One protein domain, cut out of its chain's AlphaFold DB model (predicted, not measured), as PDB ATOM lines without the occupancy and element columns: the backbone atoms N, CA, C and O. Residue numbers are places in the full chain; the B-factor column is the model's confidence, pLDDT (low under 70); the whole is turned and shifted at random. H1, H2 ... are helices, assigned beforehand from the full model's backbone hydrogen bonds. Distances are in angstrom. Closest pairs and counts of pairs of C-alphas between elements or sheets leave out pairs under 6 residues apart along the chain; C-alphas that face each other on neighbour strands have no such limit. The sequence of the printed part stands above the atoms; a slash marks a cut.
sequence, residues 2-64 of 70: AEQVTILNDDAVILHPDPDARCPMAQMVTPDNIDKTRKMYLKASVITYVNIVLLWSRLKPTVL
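This is residues 2 to 64 of the 70 residues of the protein "Quinolinate synthase" of Ignisphaera aggregans (UniProt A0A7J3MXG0). Little regular structure: four short helices strung on loops, with H4 in the middle near H1 and H3, a long loop of residues 9 to 23 at one end, and residues 39 to 44 sticking out at the other. The printed part has 63 residues, 25 of them in H1, H2, H3 and H4, in that order; the class is all helix, with no named strand. It is loose, with a radius of gyration of the C-alphas of 13.6 A, and spans 40 by 24 by 16 A.

H1, residues 2 to 8, is close to but not clearly touching H4, residues 54 to 57; their closest C-alphas, Glu 3 and Leu 54, are 6.5 A apart. H3, residues 31 to 40, is also close to but not clearly touching H4; the closest C-alphas, Pro 31 and Trp 56, are 6.2 A apart. H2, residues 24 to 27, is apart from H1, H3 and H4. Every O i to N i+4 pair is within hydrogen-bond range in H1 and H3; H2 and H4 are too short for one, but each has its one O i to N i+3 pair within range.

H1 begins at C-alpha 2 (22.298, 8.845, 9.638) and is 10.1 A long; H2 is 5.2 A, H3 14.3 A and H4 5.2 A, ending at C-alpha 57 (16.012, -3.633, 7.538).

The C-alphas farthest apart, Pro 17 and Lys 43, are 41.1 A apart. The printed part has no cut; the links H1 to H2 and H3 to H4 are long. Residues 56 to 64 have pLDDT under 70.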
ATOM      1  N   ALA A   2      23.244   7.810   9.176       92.12
ATOM      2  CA  ALA A   2      22.298   8.845   9.638       92.12
ATOM      3  C   ALA A   2      20.860   8.314   9.832       92.12
ATOM      4  O   ALA A   2      20.287   8.477  10.902       92.12
ATOM      5  N   GLU A   3      20.348   7.552   8.859       91.19
ATOM      6  CA  GLU A   3      19.038   6.875   8.934       91.19
ATOM      7  C   GLU A   3      18.859   6.002  10.190       91.19
ATOM      8  O   GLU A   3      17.772   5.928  10.755       91.19
ATOM      9  N   GLN A   4      19.920   5.332  10.647       89.62
ATOM     10  CA  GLN A   4      19.858   4.460  11.823       89.62
ATOM     11  C   GLN A   4      19.783   5.276  13.110       89.62
ATOM     12  O   GLN A   4      19.060   4.901  14.025       89.62
ATOM     13  N   VAL A   5      20.496   6.405  13.170       91.19
ATOM     14  CA  VAL A   5      20.438   7.320  14.316       91.19
ATOM     15  C   VAL A   5      19.034   7.905  14.458       91.19
ATOM     16  O   VAL A   5      18.550   7.997  15.582       91.19
ATOM     17  N   THR A   6      18.365   8.211  13.340       90.50
ATOM     18  CA  THR A   6      16.968   8.672  13.325       90.50
ATOM     19  C   THR A   6      16.012   7.647  13.931       90.50
ATOM     20  O   THR A   6      15.128   8.035  14.674       90.50
ATOM     21  N   ILE A   7      16.199   6.346  13.680       88.31
ATOM     22  CA  ILE A   7      15.375   5.303  14.325       88.31
ATOM     23  C   ILE A   7      15.635   5.208  15.827       88.31
ATOM     24  O   ILE A   7      14.733   4.901  16.597       88.31
ATOM     25  N   LEU A   8      16.888   5.378  16.243       89.75
ATOM     26  CA  LEU A   8      17.267   5.220  17.645       89.75
ATOM     27  C   LEU A   8      16.890   6.436  18.504       89.75
ATOM     28  O   LEU A   8      16.898   6.319  19.725       89.75
ATOM     29  N   ASN A   9      16.606   7.588  17.889       92.88
ATOM     30  CA  ASN A   9      16.370   8.852  18.580       92.88
ATOM     31  C   ASN A   9      15.208   9.612  17.928       92.88
ATOM     32  O   ASN A   9      15.432  10.516  17.124       92.88
ATOM     33  N   ASP A  10      13.976   9.271  18.308       89.81
ATOM     34  CA  ASP A  10      12.769   9.915  17.770       89.81
ATOM     35  C   ASP A  10      12.647  11.406  18.164       89.81
ATOM     36  O   ASP A  10      12.043  12.192  17.435       89.81
ATOM     37  N   ASP A  11      13.263  11.820  19.278       95.19
ATOM     38  CA  ASP A  11      13.159  13.185  19.828       95.19
ATOM     39  C   ASP A  11      14.242  14.157  19.319       95.19
ATOM     40  O   ASP A  11      14.237  15.342  19.663       95.19
ATOM     41  N   ALA A  12      15.206  13.675  18.529       94.38
ATOM     42  CA  ALA A  12      16.371  14.454  18.118       94.38
ATOM     43  C   ALA A  12      16.364  14.783  16.620       94.38
ATOM     44  O   ALA A  12      16.063  13.948  15.768       94.38
ATOM     45  N   VAL A  13      16.796  16.002  16.279       95.25
ATOM     46  CA  VAL A  13      17.046  16.387  14.884       95.25
ATOM     47  C   VAL A  13      18.419  15.869  14.461       95.25
ATOM     48  O   VAL A  13      19.445  16.298  14.988       95.25
ATOM     49  N   ILE A  14      18.441  14.962  13.483       94.31
ATOM     50  CA  ILE A  14      19.675  14.401  12.924       94.31
ATOM     51  C   ILE A  14      20.078  15.187  11.677       94.31
ATOM     52  O   ILE A  14      19.295  15.326  10.740       94.31
ATOM     53  N   LEU A  15      21.317  15.681  11.654       95.38
ATOM     54  CA  LEU A  15      21.869  16.433  10.528       95.38
ATOM     55  C   LEU A  15      22.752  15.525   9.665       95.38
ATOM     56  O   LEU A  15      23.683  14.897  10.167       95.38
ATOM     57  N   HIS A  16      22.477  15.487   8.360       94.31
ATOM     58  CA  HIS A  16      23.301  14.813   7.354       94.31
ATOM     59  C   HIS A  16      23.769  15.860   6.331       94.31
ATOM     60  O   HIS A  16      22.982  16.243   5.468       94.31
ATOM     61  N   PRO A  17      24.990  16.408   6.476       95.19
ATOM     62  CA  PRO A  17      25.395  17.643   5.797       95.19
ATOM     63  C   PRO A  17      25.581  17.487   4.283       95.19
ATOM     64  O   PRO A  17      25.441  18.465   3.556       95.19
ATOM     65  N   ASP A  18      25.883  16.275   3.819       96.44
ATOM     66  CA  ASP A  18      26.025  15.943   2.403       96.44
ATOM     67  C   ASP A  18      25.021  14.833   2.033       96.44
ATOM     68  O   ASP A  18      25.233  13.676   2.404       96.44
ATOM     69  N   PRO A  19      23.931  15.140   1.306       89.94
ATOM     70  CA  PRO A  19      22.908  14.154   0.946       89.94
ATOM     71  C   PRO A  19      23.414  13.042   0.005       89.94
ATOM     72  O   PRO A  19      22.773  11.981  -0.094       89.94
ATOM     73  N   ASP A  20      24.561  13.252  -0.645       93.69
ATOM     74  CA  ASP A  20      25.194  12.297  -1.552       93.69
ATOM     75  C   ASP A  20      26.199  11.385  -0.834       93.69
ATOM     76  O   ASP A  20      26.555  10.324  -1.358       93.69
ATOM     77  N   ALA A  21      26.585  11.710   0.407       94.38
ATOM     78  CA  ALA A  21      27.439  10.865   1.234       94.38
ATOM     79  C   ALA A  21      26.718   9.561   1.615       94.38
ATOM     80  O   ALA A  21      25.960   9.473   2.588       94.38
ATOM     81  N   ARG A  22      26.962   8.518   0.818       91.38
ATOM     82  CA  ARG A  22      26.354   7.186   0.933       91.38
ATOM     83  C   ARG A  22      27.423   6.104   0.867       91.38
ATOM     84  O   ARG A  22      28.508   6.309   0.338       91.38
ATOM     85  N   CYS A  23      27.112   4.927   1.407       93.25
ATOM     86  CA  CYS A  23      28.004   3.771   1.349       93.25
ATOM     87  C   CYS A  23      27.712   2.946   0.082       93.25
ATOM     88  O   CYS A  23      26.634   2.348   0.014       93.25
ATOM     89  N   PRO A  24      28.652   2.828  -0.879       91.81
ATOM     90  CA  PRO A  24      28.441   2.019  -2.081       91.81
ATOM     91  C   PRO A  24      28.145   0.549  -1.758       91.81
ATOM     92  O   PRO A  24      27.320  -0.080  -2.409       91.81
ATOM     93  N   MET A  25      28.755   0.010  -0.695       92.00
ATOM     94  CA  MET A  25      28.517  -1.364  -0.233       92.00
ATOM     95  C   MET A  25      27.075  -1.594   0.220       92.00
ATOM     96  O   MET A  25      26.491  -2.623  -0.105       92.00
ATOM     97  N   ALA A  26      26.469  -0.624   0.909       89.88
ATOM     98  CA  ALA A  26      25.077  -0.736   1.334       89.88
ATOM     99  C   ALA A  26      24.106  -0.795   0.138       89.88
ATOM    100  O   ALA A  26      23.036  -1.389   0.250       89.88
ATOM    101  N   GLN A  27      24.485  -0.211  -1.006       90.38
ATOM    102  CA  GLN A  27      23.682  -0.188  -2.234       90.38
ATOM    103  C   GLN A  27      23.802  -1.465  -3.075       90.38
ATOM    104  O   GLN A  27      22.985  -1.678  -3.966       90.38
ATOM    105  N   MET A  28      24.786  -2.328  -2.800       91.06
ATOM    106  CA  MET A  28      24.950  -3.592  -3.530       91.06
ATOM    107  C   MET A  28      23.847  -4.608  -3.203       91.06
ATOM    108  O   MET A  28      23.595  -5.520  -3.987       91.06
ATOM    109  N   VAL A  29      23.198  -4.472  -2.043       88.50
ATOM    110  CA  VAL A  29      22.130  -5.370  -1.596       88.50
ATOM    111  C   VAL A  29      20.771  -4.784  -1.963       88.50
ATOM    112  O   VAL A  29      20.447  -3.657  -1.589       88.50
ATOM    113  N   THR A  30      19.953  -5.585  -2.648       88.12
ATOM    114  CA  THR A  30      18.573  -5.247  -3.030       88.12
ATOM    115  C   THR A  30      17.559  -6.142  -2.299       88.12
ATOM    116  O   THR A  30      17.905  -7.248  -1.867       88.12
ATOM    117  N   PRO A  31      16.287  -5.721  -2.173       85.50
ATOM    118  CA  PRO A  31      15.240  -6.516  -1.531       85.50
ATOM    119  C   PRO A  31      14.984  -7.815  -2.299       85.50
ATOM    120  O   PRO A  31      14.800  -8.856  -1.676       85.50
ATOM    121  N   ASP A  32      15.107  -7.804  -3.631       88.94
ATOM    122  CA  ASP A  32      15.016  -9.011  -4.453       88.94
ATOM    123  C   ASP A  32      16.104 -10.036  -4.111       88.94
ATOM    124  O   ASP A  32      15.843 -11.241  -4.117       88.94
ATOM    125  N   ASN A  33      17.331  -9.591  -3.804       87.88
ATOM    126  CA  ASN A  33      18.392 -10.502  -3.363       87.88
ATOM    127  C   ASN A  33      18.018 -11.172  -2.036       87.88
ATOM    128  O   ASN A  33      18.198 -12.383  -1.891       87.88
ATOM    129  N   ILE A  34      17.472 -10.403  -1.091       85.62
ATOM    130  CA  ILE A  34      17.041 -10.910   0.217       85.62
ATOM    131  C   ILE A  34      15.891 -11.906   0.037       85.62
ATOM    132  O   ILE A  34      15.972 -13.028   0.539       85.62
ATOM    133  N   ASP A  35      14.864 -11.555  -0.735       87.00
ATOM    134  CA  ASP A  35      13.689 -12.403  -0.946       87.00
ATOM    135  C   ASP A  35      14.026 -13.708  -1.669       87.00
ATOM    136  O   ASP A  35      13.566 -14.780  -1.262       87.00
ATOM    137  N   LYS A  36      14.869 -13.656  -2.709       90.12
ATOM    138  CA  LYS A  36      15.372 -14.866  -3.383       90.12
ATOM    139  C   LYS A  36      16.120 -15.765  -2.400       90.12
ATOM    140  O   LYS A  36      15.884 -16.971  -2.374       90.12
ATOM    141  N   THR A  37      16.964 -15.185  -1.552       88.19
ATOM    142  CA  THR A  37      17.755 -15.940  -0.570       88.19
ATOM    143  C   THR A  37      16.872 -16.567   0.511       88.19
ATOM    144  O   THR A  37      17.044 -17.742   0.831       88.19
ATOM    145  N   ARG A  38      15.856 -15.848   1.012       86.62
ATOM    146  CA  ARG A  38      14.882 -16.390   1.979       86.62
ATOM    147  C   ARG A  38      14.080 -17.558   1.410       86.62
ATOM    148  O   ARG A  38      13.808 -18.510   2.134       86.62
ATOM    149  N   LYS A  39      13.727 -17.513   0.120       90.25
ATOM    150  CA  LYS A  39      13.047 -18.626  -0.568       90.25
ATOM    151  C   LYS A  39      13.942 -19.861  -0.702       90.25
ATOM    152  O   LYS A  39      13.445 -20.972  -0.564       90.25
ATOM    153  N   MET A  40      15.243 -19.673  -0.942       93.19
ATOM    154  CA  MET A  40      16.209 -20.778  -1.030       93.19
ATOM    155  C   MET A  40      16.507 -21.408   0.339       93.19
ATOM    156  O   MET A  40      16.688 -22.619   0.427       93.19
ATOM    157  N   TYR A  41      16.506 -20.611   1.412       90.81
ATOM    158  CA  TYR A  41      16.884 -21.053   2.756       90.81
ATOM    159  C   TYR A  41      15.805 -20.733   3.800       90.81
ATOM    160  O   TYR A  41      15.987 -19.894   4.679       90.81
ATOM    161  N   LEU A  42      14.684 -21.458   3.745       86.00
ATOM    162  CA  LEU A  42      13.485 -21.201   4.563       86.00
ATOM    163  C   LEU A  42      13.700 -21.241   6.090       86.00
ATOM    164  O   LEU A  42      12.910 -20.663   6.831       86.00
ATOM    165  N   LYS A  43      14.741 -21.936   6.569       88.06
ATOM    166  CA  LYS A  43      15.079 -22.051   8.002       88.06
ATOM    167  C   LYS A  43      16.272 -21.184   8.422       88.06
ATOM    168  O   LYS A  43      16.628 -21.187   9.597       88.06
ATOM    169  N   ALA A  44      16.914 -20.484   7.488       85.38
ATOM    170  CA  ALA A  44      18.062 -19.646   7.803       85.38
ATOM    171  C   ALA A  44      17.612 -18.297   8.377       85.38
ATOM    172  O   ALA A  44      16.647 -17.688   7.911       85.38
ATOM    173  N   SER A  45      18.344 -17.815   9.379       84.44
ATOM    174  CA  SER A  45      18.181 -16.445   9.864       84.44
ATOM    175  C   SER A  45      18.821 -15.472   8.879       84.44
ATOM    176  O   SER A  45      19.918 -15.720   8.381       84.44
ATOM    177  N   VAL A  46      18.149 -14.353   8.609       80.94
ATOM    178  CA  VAL A  46      18.727 -13.268   7.809       80.94
ATOM    179  C   VAL A  46      19.508 -12.371   8.750       80.94
ATOM    180  O   VAL A  46      18.915 -11.790   9.655       80.94
ATOM    181  N   ILE A  47      20.813 -12.261   8.535       83.62
ATOM    182  CA  ILE A  47      21.688 -11.394   9.320       83.62
ATOM    183  C   ILE A  47      22.180 -10.265   8.425       83.62
ATOM    184  O   ILE A  47      22.730 -10.514   7.353       83.62
ATOM    185  N   THR A  48      21.973  -9.023   8.856       82.94
ATOM    186  CA  THR A  48      22.425  -7.831   8.128       82.94
ATOM    187  C   THR A  48      23.524  -7.117   8.890       82.94
ATOM    188  O   THR A  48      23.419  -6.933  10.104       82.94
ATOM    189  N   TYR A  49      24.535  -6.660   8.157       87.12
ATOM    190  CA  TYR A  49      25.540  -5.744   8.678       87.12
ATOM    191  C   TYR A  49      24.965  -4.327   8.827       87.12
ATOM    192  O   TYR A  49      23.992  -3.971   8.163       87.12
ATOM    193  N   VAL A  50      25.587  -3.506   9.677       85.69
ATOM    194  CA  VAL A  50      25.145  -2.125   9.947       85.69
ATOM    195  C   VAL A  50      25.149  -1.255   8.685       85.69
ATOM    196  O   VAL A  50      24.294  -0.383   8.539       85.69
ATOM    197  N   ASN A  51      26.058  -1.527   7.744       90.69
ATOM    198  CA  ASN A  51      26.110  -0.857   6.446       90.69
ATOM    199  C   ASN A  51      25.103  -1.489   5.480       90.69
ATOM    200  O   ASN A  51      25.468  -2.183   4.533       90.69
ATOM    201  N   ILE A  52      23.827  -1.229   5.739       87.44
ATOM    202  CA  ILE A  52      22.692  -1.604   4.901       87.44
ATOM    203  C   ILE A  52      21.780  -0.385   4.744       87.44
ATOM    204  O   ILE A  52      21.757   0.494   5.607       87.44
ATOM    205  N   VAL A  53      21.029  -0.312   3.646       88.00
ATOM    206  CA  VAL A  53      19.986   0.714   3.502       88.00
ATOM    207  C   VAL A  53      18.827   0.381   4.435       88.00
ATOM    208  O   VAL A  53      18.377  -0.768   4.507       88.00
ATOM    209  N   LEU A  54      18.320   1.392   5.140       80.94
ATOM    210  CA  LEU A  54      17.331   1.191   6.189       80.94
ATOM    211  C   LEU A  54      16.036   0.548   5.685       80.94
ATOM    212  O   LEU A  54      15.452  -0.284   6.382       80.94
ATOM    213  N   LEU A  55      15.614   0.868   4.462       76.62
ATOM    214  CA  LEU A  55      14.422   0.283   3.848       76.62
ATOM    215  C   LEU A  55      14.445  -1.257   3.876       76.62
ATOM    216  O   LEU A  55      13.416  -1.883   4.128       76.62
ATOM    217  N   TRP A  56      15.622  -1.869   3.706       69.06
ATOM    218  CA  TRP A  56      15.798  -3.325   3.703       69.06
ATOM    219  C   TRP A  56      15.720  -3.938   5.104       69.06
ATOM    220  O   TRP A  56      15.280  -5.077   5.258       69.06
ATOM    221  N   SER A  57      16.079  -3.177   6.142       63.81
ATOM    222  CA  SER A  57      16.012  -3.633   7.538       63.81
ATOM    223  C   SER A  57      14.577  -3.884   8.028       63.81
ATOM    224  O   SER A  57      14.367  -4.574   9.021       63.81
ATOM    225  N   ARG A  58      13.555  -3.408   7.300       66.50
ATOM    226  CA  ARG A  58      12.139  -3.668   7.617       66.50
ATOM    227  C   ARG A  58      11.688  -5.095   7.275       66.50
ATOM    228  O   ARG A  58      10.626  -5.514   7.727       66.50
ATOM    229  N   LEU A  59      12.502  -5.879   6.558       64.69
ATOM    230  CA  LEU A  59      12.225  -7.282   6.205       64.69
ATOM    231  C   LEU A  59      12.428  -8.276   7.376       64.69
ATOM    232  O   LEU A  59      12.506  -9.485   7.161       64.69
ATOM    233  N   LYS A  60      12.493  -7.772   8.619       60.97
ATOM    234  CA  LYS A  60      12.787  -8.514   9.861       60.97
ATOM    235  C   LYS A  60      14.074  -9.367   9.812       60.97
ATOM    236  O   LYS A  60      14.024 -10.548  10.164       60.97
ATOM    237  N   PRO A  61      15.228  -8.827   9.382       59.25
ATOM    238  CA  PRO A  61      16.502  -9.476   9.639       59.25
ATOM    239  C   PRO A  61      16.852  -9.402  11.134       59.25
ATOM    240  O   PRO A  61      16.547  -8.424  11.817       59.25
ATOM    241  N   THR A  62      17.527 -10.428  11.638       55.84
ATOM    242  CA  THR A  62      18.207 -10.385  12.932       55.84
ATOM    243  C   THR A  62      19.451  -9.515  12.758       55.84
ATOM    244  O   THR A  62      20.412  -9.918  12.104       55.84
ATOM    245  N   VAL A  63      19.429  -8.286  13.274       54.47
ATOM    246  CA  VAL A  63      20.552  -7.345  13.142       54.47
ATOM    247  C   VAL A  63      21.727  -7.832  13.993       54.47
ATOM    248  O   VAL A  63      21.601  -7.940  15.210       54.47
ATOM    249  N   LEU A  64      22.876  -8.107  13.366       45.84
ATOM    250  CA  LEU A  64      24.131  -8.362  14.075       45.84
ATOM    251  C   LEU A  64      24.940  -7.063  14.084       45.84
ATOM    252  O   LEU A  64      25.473  -6.632  13.059       45.84
TER     253      LEU A  64